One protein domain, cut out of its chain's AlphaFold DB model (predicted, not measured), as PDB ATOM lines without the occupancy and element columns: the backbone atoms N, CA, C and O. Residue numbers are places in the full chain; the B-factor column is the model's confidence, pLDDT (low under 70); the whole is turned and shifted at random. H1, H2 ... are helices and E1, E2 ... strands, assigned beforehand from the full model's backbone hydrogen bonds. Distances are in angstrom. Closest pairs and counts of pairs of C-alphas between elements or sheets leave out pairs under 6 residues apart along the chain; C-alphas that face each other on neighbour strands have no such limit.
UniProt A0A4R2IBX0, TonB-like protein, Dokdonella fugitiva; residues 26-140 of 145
ATOM      1  N   ASP A  26      16.229  43.701  47.047       84.75
ATOM      2  CA  ASP A  26      15.245  42.619  47.126       84.75
ATOM      3  C   ASP A  26      15.497  41.556  46.050       84.75
ATOM      4  O   ASP A  26      15.571  40.378  46.391       84.75
ATOM      5  N   ALA A  27      15.767  41.962  44.804       80.44
ATOM      6  CA  ALA A  27      16.144  41.042  43.727       80.44
ATOM      7  C   ALA A  27      17.461  40.299  44.034       80.44
ATOM      8  O   ALA A  27      17.567  39.090  43.824       80.44
ATOM      9  N   VAL A  28      18.449  40.994  44.615       80.19
ATOM     10  CA  VAL A  28      19.705  40.364  45.066       80.19
ATOM     11  C   VAL A  28      19.465  39.338  46.172       80.19
ATOM     12  O   VAL A  28      20.120  38.297  46.221       80.19
ATOM     13  N   ARG A  29      18.532  39.621  47.087       78.31
ATOM     14  CA  ARG A  29      18.265  38.754  48.237       78.31
ATOM     15  C   ARG A  29      17.676  37.409  47.834       78.31
ATOM     16  O   ARG A  29      17.961  36.428  48.517       78.31
ATOM     17  N   ILE A  30      16.869  37.372  46.783       76.69
ATOM     18  CA  ILE A  30      16.153  36.159  46.375       76.69
ATOM     19  C   ILE A  30      16.900  35.348  45.310       76.69
ATOM     20  O   ILE A  30      16.597  34.175  45.160       76.69
ATOM     21  N   GLY A  31      17.902  35.928  44.638       73.06
ATOM     22  CA  GLY A  31      18.604  35.266  43.537       73.06
ATOM     23  C   GLY A  31      17.668  35.082  42.344       73.06
ATOM     24  O   GLY A  31      17.032  34.045  42.197       73.06
ATOM     25  N   LEU A  32      17.525  36.130  41.534       74.56
ATOM     26  CA  LEU A  32      16.482  36.220  40.518       74.56
ATOM     27  C   LEU A  32      17.055  36.207  39.102       74.56
ATOM     28  O   LEU A  32      18.041  36.887  38.815       74.56
ATOM     29  N   VAL A  33      16.353  35.502  38.216       76.94
ATOM     30  CA  VAL A  33      16.448  35.664  36.765       76.94
ATOM     31  C   VAL A  33      15.119  36.223  36.268       76.94
ATOM     32  O   VAL A  33      14.069  35.611  36.476       76.94
ATOM     33  N   ALA A  34      15.162  37.407  35.662       81.44
ATOM     34  CA  ALA A  34      13.976  38.119  35.205       81.44
ATOM     35  C   ALA A  34      14.237  38.911  33.922       81.44
ATOM     36  O   ALA A  34      15.351  39.365  33.666       81.44
ATOM     37  N   ARG A  35      13.168  39.143  33.160       85.62
ATOM     38  CA  ARG A  35      13.140  40.054  32.015       85.62
ATOM     39  C   ARG A  35      12.078  41.117  32.236       85.62
ATOM     40  O   ARG A  35      10.917  40.797  32.477       85.62
ATOM     41  N   VAL A  36      12.477  42.373  32.093       86.62
ATOM     42  CA  VAL A  36      11.574  43.521  32.034       86.62
ATOM     43  C   VAL A  36      11.609  44.053  30.613       86.62
ATOM     44  O   VAL A  36      12.670  44.445  30.138       86.62
ATOM     45  N   VAL A  37      10.466  44.080  29.939       86.88
ATOM     46  CA  VAL A  37      10.341  44.731  28.632       86.88
ATOM     47  C   VAL A  37       9.733  46.110  28.850       86.88
ATOM     48  O   VAL A  37       8.783  46.260  29.618       86.88
ATOM     49  N   VAL A  38      10.291  47.134  28.209       89.38
ATOM     50  CA  VAL A  38       9.716  48.485  28.204       89.38
ATOM     51  C   VAL A  38       9.462  48.958  26.789       89.38
ATOM     52  O   VAL A  38      10.261  48.689  25.897       89.38
ATOM     53  N   LYS A  39       8.395  49.732  26.615       90.56
ATOM     54  CA  LYS A  39       8.230  50.634  25.480       90.56
ATOM     55  C   LYS A  39       8.822  51.986  25.875       90.56
ATOM     56  O   LYS A  39       8.423  52.554  26.888       90.56
ATOM     57  N   ALA A  40       9.789  52.480  25.114       90.12
ATOM     58  CA  ALA A  40      10.380  53.799  25.292       90.12
ATOM     59  C   ALA A  40      10.083  54.669  24.070       90.12
ATOM     60  O   ALA A  40      10.205  54.211  22.937       90.12
ATOM     61  N   GLU A  41       9.712  55.921  24.303       90.12
ATOM     62  CA  GLU A  41       9.480  56.914  23.253       90.12
ATOM     63  C   GLU A  41      10.581  57.963  23.308       90.12
ATOM     64  O   GLU A  41      11.028  58.336  24.398       90.12
ATOM     65  N   TYR A  42      11.030  58.425  22.144       88.44
ATOM     66  CA  TYR A  42      12.103  59.401  22.022       88.44
ATOM     67  C   TYR A  42      11.780  60.503  21.016       88.44
ATOM     68  O   TYR A  42      11.035  60.286  20.062       88.44
ATOM     69  N   ASP A  43      12.348  61.687  21.236       90.88
ATOM     70  CA  ASP A  43      12.184  62.855  20.366       90.88
ATOM     71  C   ASP A  43      13.182  62.885  19.189       90.88
ATOM     72  O   ASP A  43      14.045  62.019  19.049       90.88
ATOM     73  N   GLY A  44      13.087  63.906  18.330       86.25
ATOM     74  CA  GLY A  44      13.984  64.082  17.179       86.25
ATOM     75  C   GLY A  44      15.461  64.332  17.531       86.25
ATOM     76  O   GLY A  44      16.317  64.236  16.653       86.25
ATOM     77  N   ASP A  45      15.783  64.595  18.800       88.94
ATOM     78  CA  ASP A  45      17.157  64.680  19.314       88.94
ATOM     79  C   ASP A  45      17.638  63.350  19.925       88.94
ATOM     80  O   ASP A  45      18.802  63.215  20.330       88.94
ATOM     81  N   GLY A  46      16.748  62.358  19.992       85.94
ATOM     82  CA  GLY A  46      16.985  61.044  20.566       85.94
ATOM     83  C   GLY A  46      16.922  61.008  22.091       85.94
ATOM     84  O   GLY A  46      17.464  60.084  22.707       85.94
ATOM     85  N   ARG A  47      16.310  62.002  22.740       91.88
ATOM     86  CA  ARG A  47      16.076  61.971  24.189       91.88
ATOM     87  C   ARG A  47      14.848  61.129  24.485       91.88
ATOM     88  O   ARG A  47      13.823  61.282  23.833       91.88
ATOM     89  N   ILE A  48      14.940  60.268  25.494       91.44
ATOM     90  CA  ILE A  48      13.790  59.493  25.961       91.44
ATOM     91  C   ILE A  48      12.791  60.430  26.654       91.44
ATOM     92  O   ILE A  48      13.140  61.093  27.632       91.44
ATOM     93  N   VAL A  49      11.549  60.457  26.168       94.50
ATOM     94  CA  VAL A  49      10.457  61.296  26.691       94.50
ATOM     95  C   VAL A  49       9.407  60.490  27.459       94.50
ATOM     96  O   VAL A  49       8.801  61.012  28.392       94.50
ATOM     97  N   SER A  50       9.252  59.199  27.147       93.50
ATOM     98  CA  SER A  50       8.364  58.280  27.871       93.50
ATOM     99  C   SER A  50       8.989  56.893  28.013       93.50
ATOM    100  O   SER A  50       9.770  56.466  27.163       93.50
ATOM    101  N   VAL A  51       8.664  56.194  29.107       93.81
ATOM    102  CA  VAL A  51       9.051  54.794  29.346       93.81
ATOM    103  C   VAL A  51       7.929  54.074  30.085       93.81
ATOM    104  O   VAL A  51       7.596  54.440  31.214       93.81
ATOM    105  N   GLU A  52       7.416  53.007  29.482       94.81
ATOM    106  CA  GLU A  52       6.277  52.232  29.970       94.81
ATOM    107  C   GLU A  52       6.628  50.739  30.067       94.81
ATOM    108  O   GLU A  52       6.907  50.105  29.041       94.81
ATOM    109  N   PRO A  53       6.616  50.140  31.275       93.31
ATOM    110  CA  PRO A  53       6.773  48.697  31.448       93.31
ATOM    111  C   PRO A  53       5.662  47.901  30.760       93.31
ATOM    112  O   PRO A  53       4.480  48.144  30.982       93.31
ATOM    113  N   GLN A  54       6.060  46.906  29.974       91.12
ATOM    114  CA  GLN A  54       5.180  45.985  29.261       91.12
ATOM    115  C   GLN A  54       5.125  44.681  30.062       91.12
ATOM    116  O   GLN A  54       5.937  43.775  29.872       91.12
ATOM    117  N   ARG A  55       4.225  44.630  31.052       87.75
ATOM    118  CA  ARG A  55       4.196  43.555  32.063       87.75
ATOM    119  C   ARG A  55       3.950  42.172  31.474       87.75
ATOM    120  O   ARG A  55       4.543  41.211  31.947       87.75
ATOM    121  N   GLU A  56       3.114  42.099  30.446       86.69
ATOM    122  CA  GLU A  56       2.741  40.854  29.765       86.69
ATOM    123  C   GLU A  56       3.909  40.246  28.971       86.69
ATOM    124  O   GLU A  56       3.972  39.037  28.784       86.69
ATOM    125  N   GLU A  57       4.879  41.073  28.575       82.50
ATOM    126  CA  GLU A  57       6.058  40.674  27.793       82.50
ATOM    127  C   GLU A  57       7.259  40.271  28.682       82.50
ATOM    128  O   GLU A  57       8.246  39.657  28.238       82.50
ATOM    129  N   GLY A  58       7.196  40.645  29.964       82.62
ATOM    130  CA  GLY A  58       8.203  40.345  30.973       82.62
ATOM    131  C   GLY A  58       8.126  38.912  31.508       82.62
ATOM    132  O   GLY A  58       7.124  38.219  31.379       82.62
ATOM    133  N   ILE A  59       9.202  38.467  32.156       82.50
ATOM    134  CA  ILE A  59       9.268  37.177  32.861       82.50
ATOM    135  C   ILE A  59       9.790  37.445  34.267       82.50
ATOM    136  O   ILE A  59      10.830  38.086  34.418       82.50
ATOM    137  N   ASN A  60       9.083  36.960  35.293       82.88
ATOM    138  CA  ASN A  60       9.448  37.129  36.707       82.88
ATOM    139  C   ASN A  60       9.755  38.594  37.101       82.88
ATOM    140  O   ASN A  60      10.594  38.859  37.965       82.88
ATOM    141  N   SER A  61       9.099  39.558  36.442       80.44
ATOM    142  CA  SER A  61       9.287  40.989  36.693       80.44
ATOM    143  C   SER A  61       8.759  41.367  38.078       80.44
ATOM    144  O   SER A  61       7.612  41.082  38.418       80.44
ATOM    145  N   LEU A  62       9.593  42.037  38.877       87.31
ATOM    146  CA  LEU A  62       9.192  42.633  40.151       87.31
ATOM    147  C   LEU A  62       8.946  44.137  39.975       87.31
ATOM    148  O   LEU A  62       9.691  44.786  39.236       87.31
ATOM    149  N   PRO A  63       8.037  44.757  40.749       91.62
ATOM    150  CA  PRO A  63       7.839  46.208  40.706       91.62
ATOM    151  C   PRO A  63       9.123  47.019  40.963       91.62
ATOM    152  O   PRO A  63       9.280  48.132  40.465       91.62
ATOM    153  N   SER A  64      10.057  46.487  41.757       90.50
ATOM    154  CA  SER A  64      11.369  47.100  41.996       90.50
ATOM    155  C   SER A  64      12.272  47.060  40.763       90.50
ATOM    156  O   SER A  64      12.967  48.045  40.500       90.50
ATOM    157  N   LEU A  65      12.229  45.971  39.989       89.19
ATOM    158  CA  LEU A  65      12.933  45.843  38.714       89.19
ATOM    159  C   LEU A  65      12.346  46.780  37.665       89.19
ATOM    160  O   LEU A  65      13.101  47.494  37.014       89.19
ATOM    161  N   GLU A  66      11.018  46.861  37.563       92.44
ATOM    162  CA  GLU A  66      10.342  47.807  36.666       92.44
ATOM    163  C   GLU A  66      10.794  49.244  36.942       92.44
ATOM    164  O   GLU A  66      11.222  49.952  36.032       92.44
ATOM    165  N   ARG A  67      10.797  49.664  38.215       93.75
ATOM    166  CA  ARG A  67      11.277  51.000  38.604       93.75
ATOM    167  C   ARG A  67      12.752  51.214  38.275       93.75
ATOM    168  O   ARG A  67      13.114  52.290  37.801       93.75
ATOM    169  N   ALA A  68      13.611  50.228  38.535       88.50
ATOM    170  CA  ALA A  68      15.035  50.320  38.220       88.50
ATOM    171  C   ALA A  68      15.274  50.480  36.713       88.50
ATOM    172  O   ALA A  68      16.052  51.341  36.299       88.50
ATOM    173  N   THR A  69      14.560  49.690  35.914       89.94
ATOM    174  CA  THR A  69      14.557  49.741  34.453       89.94
ATOM    175  C   THR A  69      14.111  51.108  33.952       89.94
ATOM    176  O   THR A  69      14.872  51.774  33.253       89.94
ATOM    177  N   VAL A  70      12.939  51.587  34.377       93.69
ATOM    178  CA  VAL A  70      12.411  52.902  33.980       93.69
ATOM    179  C   VAL A  70      13.401  54.021  34.309       93.69
ATOM    180  O   VAL A  70      13.686  54.872  33.467       93.69
ATOM    181  N   ASN A  71      13.976  54.011  35.513       91.81
ATOM    182  CA  ASN A  71      14.911  55.047  35.957       91.81
ATOM    183  C   ASN A  71      16.221  55.081  35.160       91.81
ATOM    184  O   ASN A  71      16.834  56.147  35.050       91.81
ATOM    185  N   ALA A  72      16.669  53.936  34.651       87.12
ATOM    186  CA  ALA A  72      17.861  53.850  33.819       87.12
ATOM    187  C   ALA A  72      17.564  54.262  32.376       87.12
ATOM    188  O   ALA A  72      18.245  55.140  31.851       87.12
ATOM    189  N   VAL A  73      16.507  53.703  31.779       89.12
ATOM    190  CA  VAL A  73      16.136  53.959  30.379       89.12
ATOM    191  C   VAL A  73      15.808  55.429  30.150       89.12
ATOM    192  O   VAL A  73      16.262  55.999  29.167       89.12
ATOM    193  N   LYS A  74      15.136  56.100  31.096       91.69
ATOM    194  CA  LYS A  74      14.870  57.551  31.024       91.69
ATOM    195  C   LYS A  74      16.123  58.418  30.849       91.69
ATOM    196  O   LYS A  74      16.011  59.575  30.465       91.69
ATOM    197  N   ARG A  75      17.311  57.901  31.175       88.81
ATOM    198  CA  ARG A  75      18.590  58.625  31.068       88.81
ATOM    199  C   ARG A  75      19.336  58.319  29.776       88.81
ATOM    200  O   ARG A  75      20.382  58.918  29.535       88.81
ATOM    201  N   TRP A  76      18.846  57.371  28.985       86.06
ATOM    202  CA  TRP A  76      19.488  57.001  27.738       86.06
ATOM    203  C   TRP A  76      19.291  58.081  26.681       86.06
ATOM    204  O   TRP A  76      18.434  58.961  26.768       86.06
ATOM    205  N   THR A  77      20.144  58.027  25.671       85.12
ATOM    206  CA  THR A  77      19.998  58.819  24.456       85.12
ATOM    207  C   THR A  77      20.198  57.875  23.285       85.12
ATOM    208  O   THR A  77      21.214  57.176  23.226       85.12
ATOM    209  N   VAL A  78      19.233  57.856  22.379       80.81
ATOM    210  CA  VAL A  78      19.284  57.091  21.133       80.81
ATOM    211  C   VAL A  78      19.853  57.951  20.009       80.81
ATOM    212  O   VAL A  78      19.852  59.180  20.099       80.81
ATOM    213  N   VAL A  79      20.343  57.329  18.941       82.69
ATOM    214  CA  VAL A  79      20.471  58.011  17.650       82.69
ATOM    215  C   VAL A  79      19.134  57.847  16.926       82.69
ATOM    216  O   VAL A  79      18.786  56.723  16.571       82.69
ATOM    217  N   PRO A  80      18.355  58.925  16.745       84.12
ATOM    218  CA  PRO A  80      17.092  58.836  16.034       84.12
ATOM    219  C   PRO A  80      17.351  58.600  14.546       84.12
ATOM    220  O   PRO A  80      18.362  59.042  13.988       84.12
ATOM    221  N   GLU A  81      16.395  57.948  13.893       78.12
ATOM    222  CA  GLU A  81      16.335  57.910  12.438       78.12
ATOM    223  C   GLU A  81      16.278  59.342  11.886       78.12
ATOM    224  O   GLU A  81      15.665  60.222  12.496       78.12
ATOM    225  N   ARG A  82      16.929  59.599  10.744       81.94
ATOM    226  CA  ARG A  82      16.947  60.927  10.122       81.94
ATOM    227  C   ARG A  82      16.266  60.903   8.762       81.94
ATOM    228  O   ARG A  82      16.682  60.154   7.885       81.94
ATOM    229  N   VAL A  83      15.305  61.799   8.558       78.06
ATOM    230  CA  VAL A  83      14.633  62.024   7.272       78.06
ATOM    231  C   VAL A  83      14.934  63.442   6.807       78.06
ATOM    232  O   VAL A  83      14.748  64.402   7.555       78.06
ATOM    233  N   GLY A  84      15.474  63.590   5.594       79.75
ATOM    234  CA  GLY A  84      15.864  64.905   5.067       79.75
ATOM    235  C   GLY A  84      16.835  65.654   5.988       79.75
ATOM    236  O   GLY A  84      16.739  66.867   6.136       79.75
ATOM    237  N   GLY A  85      17.708  64.924   6.691       84.25
ATOM    238  CA  GLY A  85      18.648  65.500   7.649       84.25
ATOM    239  C   GLY A  85      18.053  65.891   9.006       84.25
ATOM    240  O   GLY A  85      18.813  66.391   9.828       84.25
ATOM    241  N   HIS A  86      16.776  65.629   9.290       82.19
ATOM    242  CA  HIS A  86      16.125  65.921  10.573       82.19
ATOM    243  C   HIS A  86      15.841  64.627  11.333       82.19
ATOM    244  O   HIS A  86      15.387  63.656  10.733       82.19
ATOM    245  N   GLY A  87      16.129  64.591  12.637       83.81
ATOM    246  CA  GLY A  87      15.818  63.424  13.461       83.81
ATOM    247  C   GLY A  87      14.313  63.290  13.687       83.81
ATOM    248  O   GLY A  87      13.627  64.289  13.902       83.81
ATOM    249  N   VAL A  88      13.806  62.063  13.628       83.44
ATOM    250  CA  VAL A  88      12.376  61.768  13.738       83.44
ATOM    251  C   VAL A  88      12.083  61.099  15.076       83.44
ATOM    252  O   VAL A  88      12.757  60.147  15.468       83.44
ATOM    253  N   ALA A  89      11.075  61.618  15.778       84.25
ATOM    254  CA  ALA A  89      10.574  61.022  17.008       84.25
ATOM    255  C   ALA A  89       9.953  59.647  16.725       84.25
ATOM    256  O   ALA A  89       9.246  59.475  15.732       84.25
ATOM    257  N   SER A  90      10.208  58.667  17.590       85.38
ATOM    258  CA  SER A  90       9.691  57.306  17.414       85.38
ATOM    259  C   SER A  90       9.654  56.545  18.746       85.38
ATOM    260  O   SER A  90       9.932  57.092  19.816       85.38
ATOM    261  N   SER A  91       9.256  55.275  18.691       83.69
ATOM    262  CA  SER A  91       9.147  54.378  19.834       83.69
ATOM    263  C   SER A  91       9.861  53.047  19.597       83.69
ATOM    264  O   SER A  91       9.924  52.513  18.486       83.69
ATOM    265  N   VAL A  92      10.416  52.503  20.678       82.81
ATOM    266  CA  VAL A  92      11.210  51.273  20.682       82.81
ATOM    267  C   VAL A  92      10.806  50.383  21.854       82.81
ATOM    268  O   VAL A  92      10.564  50.869  22.958       82.81
ATOM    269  N   MET A  93      10.751  49.073  21.630       83.06
ATOM    270  CA  MET A  93      10.663  48.075  22.692       83.06
ATOM    271  C   MET A  93      12.048  47.545  23.033       83.06
ATOM    272  O   MET A  93      12.799  47.111  22.156       83.06
ATOM    273  N   VAL A  94      12.377  47.576  24.321       80.94
ATOM    274  CA  VAL A  94      13.678  47.157  24.839       80.94
ATOM    275  C   VAL A  94      13.477  46.074  25.897       80.94
ATOM    276  O   VAL A  94      12.910  46.366  26.957       80.94
ATOM    277  N   PRO A  95      13.951  44.840  25.659       82.38
ATOM    278  CA  PRO A  95      14.088  43.856  26.719       82.38
ATOM    279  C   PRO A  95      15.317  44.175  27.583       82.38
ATOM    280  O   PRO A  95      16.414  44.414  27.082       82.38
ATOM    281  N   ILE A  96      15.144  44.161  28.904       82.38
ATOM    282  CA  ILE A  96      16.226  44.259  29.885       82.38
ATOM    283  C   ILE A  96      16.213  43.015  30.760       82.38
ATOM    284  O   ILE A  96      15.232  42.730  31.451       82.38
ATOM    285  N   CYS A  97      17.339  42.317  30.776       78.62
ATOM    286  CA  CYS A  97      17.541  41.159  31.622       78.62
ATOM    287  C   CYS A  97      18.195  41.497  32.956       78.62
ATOM    288  O   CYS A  97      19.128  42.295  33.047       78.62
ATOM    289  N   PHE A  98      17.732  40.803  33.987       78.12
ATOM    290  CA  PHE A  98      18.304  40.801  35.317       78.12
ATOM    291  C   PHE A  98      18.721  39.382  35.657       78.12
ATOM    292  O   PHE A  98      17.871  38.503  35.780       78.12
ATOM    293  N   THR A  99      20.018  39.191  35.870       74.62
ATOM    294  CA  THR A  99      20.573  37.919  36.333       74.62
ATOM    295  C   THR A  99      21.314  38.165  37.633       74.62
ATOM    296  O   THR A  99      22.353  38.825  37.665       74.62
ATOM    297  N   VAL A 100      20.761  37.644  38.724       70.69
ATOM    298  CA  VAL A 100      21.383  37.636  40.044       70.69
ATOM    299  C   VAL A 100      21.520  36.188  40.492       70.69
ATOM    300  O   VAL A 100      20.633  35.633  41.131       70.69
ATOM    301  N   THR A 101      22.648  35.568  40.171       61.62
ATOM    302  CA  THR A 101      22.956  34.204  40.607       61.62
ATOM    303  C   THR A 101      23.769  34.205  41.895       61.62
ATOM    304  O   THR A 101      24.814  34.850  41.993       61.62
ATOM    305  N   ARG A 102      23.323  33.436  42.897       59.72
ATOM    306  CA  ARG A 102      24.153  33.077  44.055       59.72
ATOM    307  C   ARG A 102      24.946  31.808  43.744       59.72
ATOM    308  O   ARG A 102      24.532  30.718  44.108       59.72
ATOM    309  N   GLY A 103      26.078  31.957  43.063       50.41
ATOM    310  CA  GLY A 103      27.165  30.966  43.076       50.41
ATOM    311  C   GLY A 103      26.952  29.613  42.379       50.41
ATOM    312  O   GLY A 103      27.924  28.881  42.254       50.41
ATOM    313  N   LEU A 104      25.765  29.272  41.876       44.59
ATOM    314  CA  LEU A 104      25.557  28.114  40.997       44.59
ATOM    315  C   LEU A 104      24.977  28.578  39.661       44.59
ATOM    316  O   LEU A 104      24.333  29.624  39.618       44.59
ATOM    317  N   HIS A 105      25.304  27.834  38.601       47.00
ATOM    318  CA  HIS A 105      25.010  28.103  37.189       47.00
ATOM    319  C   HIS A 105      23.794  29.015  36.984       47.00
ATOM    320  O   HIS A 105      22.687  28.687  37.414       47.00
ATOM    321  N   ALA A 106      23.998  30.154  36.310       46.31
ATOM    322  CA  ALA A 106      22.856  30.853  35.738       46.31
ATOM    323  C   ALA A 106      22.205  29.856  34.772       46.31
ATOM    324  O   ALA A 106      22.940  29.290  33.961       46.31
ATOM    325  N   PRO A 107      20.895  29.570  34.883       49.78
ATOM    326  CA  PRO A 107      20.229  28.806  33.837       49.78
ATOM    327  C   PRO A 107      20.505  29.500  32.500       49.78
ATOM    328  O   PRO A 107      20.714  30.718  32.498       49.78
ATOM    329  N   ASP A 108      20.496  28.749  31.395       49.94
ATOM    330  CA  ASP A 108      20.566  29.283  30.028       49.94
ATOM    331  C   ASP A 108      19.302  30.110  29.732       49.94
ATOM    332  O   ASP A 108      18.442  29.757  28.929       49.94
ATOM    333  N   PHE A 109      19.133  31.206  30.465       54.62
ATOM    334  CA  PHE A 109      18.127  32.206  30.224       54.62
ATOM    335  C   PHE A 109      18.623  32.998  29.035       54.62
ATOM    336  O   PHE A 109      19.359  33.974  29.170       54.62
ATOM    337  N   ASP A 110      18.250  32.518  27.857       59.72
ATOM    338  CA  ASP A 110      18.394  33.296  26.650       59.72
ATOM    339  C   ASP A 110      17.510  34.539  26.823       59.72
ATOM    340  O   ASP A 110      16.283  34.456  26.920       59.72
ATOM    341  N   CYS A 111      18.145  35.707  26.886       62.16
ATOM    342  CA  CYS A 111      17.514  37.023  26.992       62.16
ATOM    343  C   CYS A 111      16.645  37.405  25.793       62.16
ATOM    344  O   CYS A 111      16.178  38.537  25.666       62.16
ATOM    345  N   THR A 112      16.395  36.436  24.930       67.75
ATOM    346  CA  THR A 112      15.571  36.541  23.758       67.75
ATOM    347  C   THR A 112      14.097  36.705  24.093       67.75
ATOM    348  O   THR A 112      13.434  35.829  24.649       67.75
ATOM    349  N   TRP A 113      13.564  37.851  23.692       67.88
ATOM    350  CA  TRP A 113      12.142  38.148  23.628       67.88
ATOM    351  C   TRP A 113      11.682  38.167  22.167       67.88
ATOM    352  O   TRP A 113      12.415  38.610  21.288       67.88
ATOM    353  N   THR A 114      10.468  37.692  21.901       73.56
ATOM    354  CA  THR A 114       9.850  37.772  20.573       73.56
ATOM    355  C   THR A 114       8.636  38.688  20.685       73.56
ATOM    356  O   THR A 114       7.694  38.309  21.383       73.56
ATOM    357  N   PRO A 115       8.626  39.860  20.024       66.62
ATOM    358  CA  PRO A 115       7.454  40.723  20.001       66.62
ATOM    359  C   PRO A 115       6.227  39.993  19.467       66.62
ATOM    360  O   PRO A 115       6.318  39.278  18.459       66.62
ATOM    361  N   ALA A 116       5.080  40.215  20.110       66.19
ATOM    362  CA  ALA A 116       3.800  39.686  19.663       66.19
ATOM    363  C   ALA A 116       3.560  40.007  18.175       66.19
ATOM    364  O   ALA A 116       3.789  41.123  17.711       66.19
ATOM    365  N   GLY A 117       3.135  39.004  17.404       64.81
ATOM    366  CA  GLY A 117       2.899  39.142  15.962       64.81
ATOM    367  C   GLY A 117       4.151  39.079  15.077       64.81
ATOM    368  O   GLY A 117       4.029  39.190  13.859       64.81
ATOM    369  N   THR A 118       5.345  38.854  15.639       64.31
ATOM    370  CA  THR A 118       6.594  38.715  14.871       64.31
ATOM    371  C   THR A 118       7.233  37.333  15.049       64.31
ATOM    372  O   THR A 118       6.948  36.612  16.002       64.31
ATOM    373  N   ARG A 119       8.126  36.946  14.124       68.44
ATOM    374  CA  ARG A 119       9.031  35.786  14.289       68.44
ATOM    375  C   ARG A 119      10.460  36.204  14.653       68.44
ATOM    376  O   ARG A 119      11.362  35.370  14.682       68.44
ATOM    377  N   THR A 120      10.678  37.496  14.889       66.69
ATOM    378  CA  THR A 120      12.004  38.060  15.137       66.69
ATOM    379  C   THR A 120      12.374  37.853  16.595       66.69
ATOM    380  O   THR A 120      11.732  38.394  17.488       66.69
ATOM    381  N   ARG A 121      13.433  37.083  16.833       60.75
ATOM    382  CA  ARG A 121      14.015  36.910  18.164       60.75
ATOM    383  C   ARG A 121      14.907  38.109  18.491       60.75
ATOM    384  O   ARG A 121      15.923  38.319  17.838       60.75
ATOM    385  N   VAL A 122      14.503  38.898  19.482       64.19
ATOM    386  CA  VAL A 122      15.221  40.071  19.993       64.19
ATOM    387  C   VAL A 122      16.019  39.631  21.217       64.19
ATOM    388  O   VAL A 122      15.474  39.535  22.315       64.19
ATOM    389  N   GLY A 123      17.284  39.278  20.987       53.94
ATOM    390  CA  GLY A 123      18.209  38.756  21.998       53.94
ATOM    391  C   GLY A 123      18.991  39.824  22.759       53.94
ATOM    392  O   GLY A 123      18.775  41.027  22.590       53.94
ATOM    393  N   ASP A 124      19.947  39.352  23.562       46.84
ATOM    394  CA  ASP A 124      20.930  40.186  24.254       46.84
ATOM    395  C   ASP A 124      21.562  41.179  23.293       46.84
ATOM    396  O   ASP A 124      22.244  40.805  22.337       46.84
ATOM    397  N   GLY A 125      21.363  42.466  23.549       47.56
ATOM    398  CA  GLY A 125      21.981  43.451  22.690       47.56
ATOM    399  C   GLY A 125      21.143  43.868  21.479       47.56
ATOM    400  O   GLY A 125      21.717  44.494  20.601       47.56
ATOM    401  N   SER A 126      19.831  43.589  21.412       51.25
ATOM    402  CA  SER A 126      18.923  44.069  20.346       51.25
ATOM    403  C   SER A 126      17.674  44.806  20.880       51.25
ATOM    404  O   SER A 126      17.111  44.430  21.900       51.25
ATOM    405  N   ALA A 127      17.236  45.879  20.205       57.03
ATOM    406  CA  ALA A 127      15.985  46.590  20.500       57.03
ATOM    407  C   ALA A 127      15.082  46.585  19.259       57.03
ATOM    408  O   ALA A 127      15.577  46.598  18.132       57.03
ATOM    409  N   TYR A 128      13.763  46.542  19.457       62.19
ATOM    410  CA  TYR A 128      12.789  46.446  18.367       62.19
ATOM    411  C   TYR A 128      12.082  47.784  18.153       62.19
ATOM    412  O   TYR A 128      11.334  48.239  19.018       62.19
ATOM    413  N   ALA A 129      12.314  48.432  17.011       59.59
ATOM    414  CA  ALA A 129      11.595  49.649  16.642       59.59
ATOM    415  C   ALA A 129      10.138  49.310  16.289       59.59
ATOM    416  O   ALA A 129       9.895  48.487  15.408       59.59
ATOM    417  N   LEU A 130       9.174  49.950  16.958       55.66
ATOM    418  CA  LEU A 130       7.749  49.700  16.704       55.66
ATOM    419  C   LEU A 130       7.232  50.440  15.468       55.66
ATOM    420  O   LEU A 130       6.253  50.019  14.859       55.66
ATOM    421  N   GLN A 131       7.890  51.539  15.094       54.81
ATOM    422  CA  GLN A 131       7.532  52.373  13.950       54.81
ATOM    423  C   GLN A 131       8.814  52.899  13.279       54.81
ATOM    424  O   GLN A 131       9.349  53.920  13.717       54.81
ATOM    425  N   PRO A 132       9.348  52.240  12.234       47.97
ATOM    426  CA  PRO A 132      10.317  52.894  11.362       47.97
ATOM    427  C   PRO A 132       9.592  54.015  10.609       47.97
ATOM    428  O   PRO A 132       8.702  53.746   9.798       47.97
ATOM    429  N   ALA A 133       9.929  55.271  10.901       49.06
ATOM    430  CA  ALA A 133       9.231  56.415  10.322       49.06
ATOM    431  C   ALA A 133       9.466  56.511   8.804       49.06
ATOM    432  O   ALA A 133       8.550  56.896   8.075       49.06
ATOM    433  N   ALA A 134      10.628  56.065   8.300       40.88
ATOM    434  CA  ALA A 134      10.900  55.987   6.863       40.88
ATOM    435  C   ALA A 134       9.843  55.200   6.085       40.88
ATOM    436  O   ALA A 134       9.504  55.588   4.968       40.88
ATOM    437  N   LYS A 135       9.275  54.126   6.654       41.12
ATOM    438  CA  LYS A 135       8.298  53.312   5.916       41.12
ATOM    439  C   LYS A 135       6.980  54.040   5.643       41.12
ATOM    440  O   LYS A 135       6.297  53.665   4.702       41.12
ATOM    441  N   LEU A 136       6.639  55.086   6.400       34.97
ATOM    442  CA  LEU A 136       5.402  55.849   6.188       34.97
ATOM    443  C   LEU A 136       5.544  56.989   5.168       34.97
ATOM    444  O   LEU A 136       4.535  57.433   4.629       34.97
ATOM    445  N   LEU A 137       6.760  57.453   4.864       34.41
ATOM    446  CA  LEU A 137       6.972  58.498   3.850       34.41
ATOM    447  C   LEU A 137       7.320  57.935   2.467       34.41
ATOM    448  O   LEU A 137       7.128  58.627   1.470       34.41
ATOM    449  N   SER A 138       7.793  56.688   2.383       34.91
ATOM    450  CA  SER A 138       8.068  56.035   1.097       34.91
ATOM    451  C   SER A 138       6.820  55.468   0.408       34.91
ATOM    452  O   SER A 138       6.833  55.364  -0.812       34.91
ATOM    453  N   ASP A 139       5.738  55.174   1.140       37.78
ATOM    454  CA  ASP A 139       4.482  54.654   0.559       37.78
ATOM    455  C   ASP A 139       3.533  55.752   0.028       37.78
ATOM    456  O   ASP A 139       2.562  55.441  -0.658       37.78
ATOM    457  N   VAL A 140       3.791  57.042   0.296       38.59
ATOM    458  CA  VAL A 140       2.902  58.150  -0.135       38.59
ATOM    459  C   VAL A 140       3.395  58.855  -1.412       38.59
ATOM    460  O   VAL A 140       2.699  59.703  -1.965       38.59
TER     461      VAL A 140
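Overview. This is residues 26 to 140 of the 145 residues of the protein "TonB-like protein" of Dokdonella fugitiva (UniProt A0A4R2IBX0). A strongly twisted sheet of three long strands, E2, E1, E3, has H2 packed over one face, while H1 and H3 sit near opposite ends of the elongated whole. After E3, a long unnamed stretch loops back to pair with E3 at residues 128 to 129, then leads to H3. The printed part has 115 residues, with named elements in the order H1 E1 E2 H2 E3 H3; the sheet is antiparallel and the class mixed, helices and strands, with under half of the residues in named elements. It is only just compact, close to loose, with radius of gyration of the C-alphas 16.0 A and spans of 54 by 29 by 21 A.

Along the chain. E1, residues 33 to 42, is 28.3 A long, E2, residues 48 to 59, 23.8 A, and E3, residues 90 to 99, 29.2 A. H2, residues 63 to 73, is 15.3 A long. H1, residues 26 to 30, begins with C-alpha 26 at (15.245, 42.619, 47.126); H3, residues 134 to 138, ends with C-alpha 138 at (8.068, 56.035, 1.097).

Arrangement. E1 is antiparallel to E3, with N 36 and O 96 2.9 A apart, within hydrogen-bond range. E1 and E2 form an antiparallel hairpin, with N 52 and O 39 at 2.8 A; E2 bends by 79 degrees at residue 56. H2 is on one face, giving two layers, a helix layer and a sheet layer; the closest C-alphas of H2 and E2, Val 70 and Val 51, are 6.0 A apart. E2, H2, E3 form a split strand-helix-strand unit, two strands running the same way with E1 between them, its crossover left-handed. H1 only grazes the sheet with residues 27 to 28, and only just touches H2, with 3 pairs of C-alphas within 8 A, the closest Ala 27 and Leu 65 at 7.6 A. H3 is not on the sheet and is apart from H2. In H1, H2 and H3 every O i to N i+4 pair is within hydrogen-bond range.

Size, cuts and confidence. The C-alphas farthest apart, Gly 103 and Val 140, are 56.5 A apart. The printed part has no cut; the links H2 to E3, 16 residues, and E3 to H3, 34 residues, are long. The mean pLDDT of the printed part is 74.5, with residues 101 to 113 and 115 to 140 under 70.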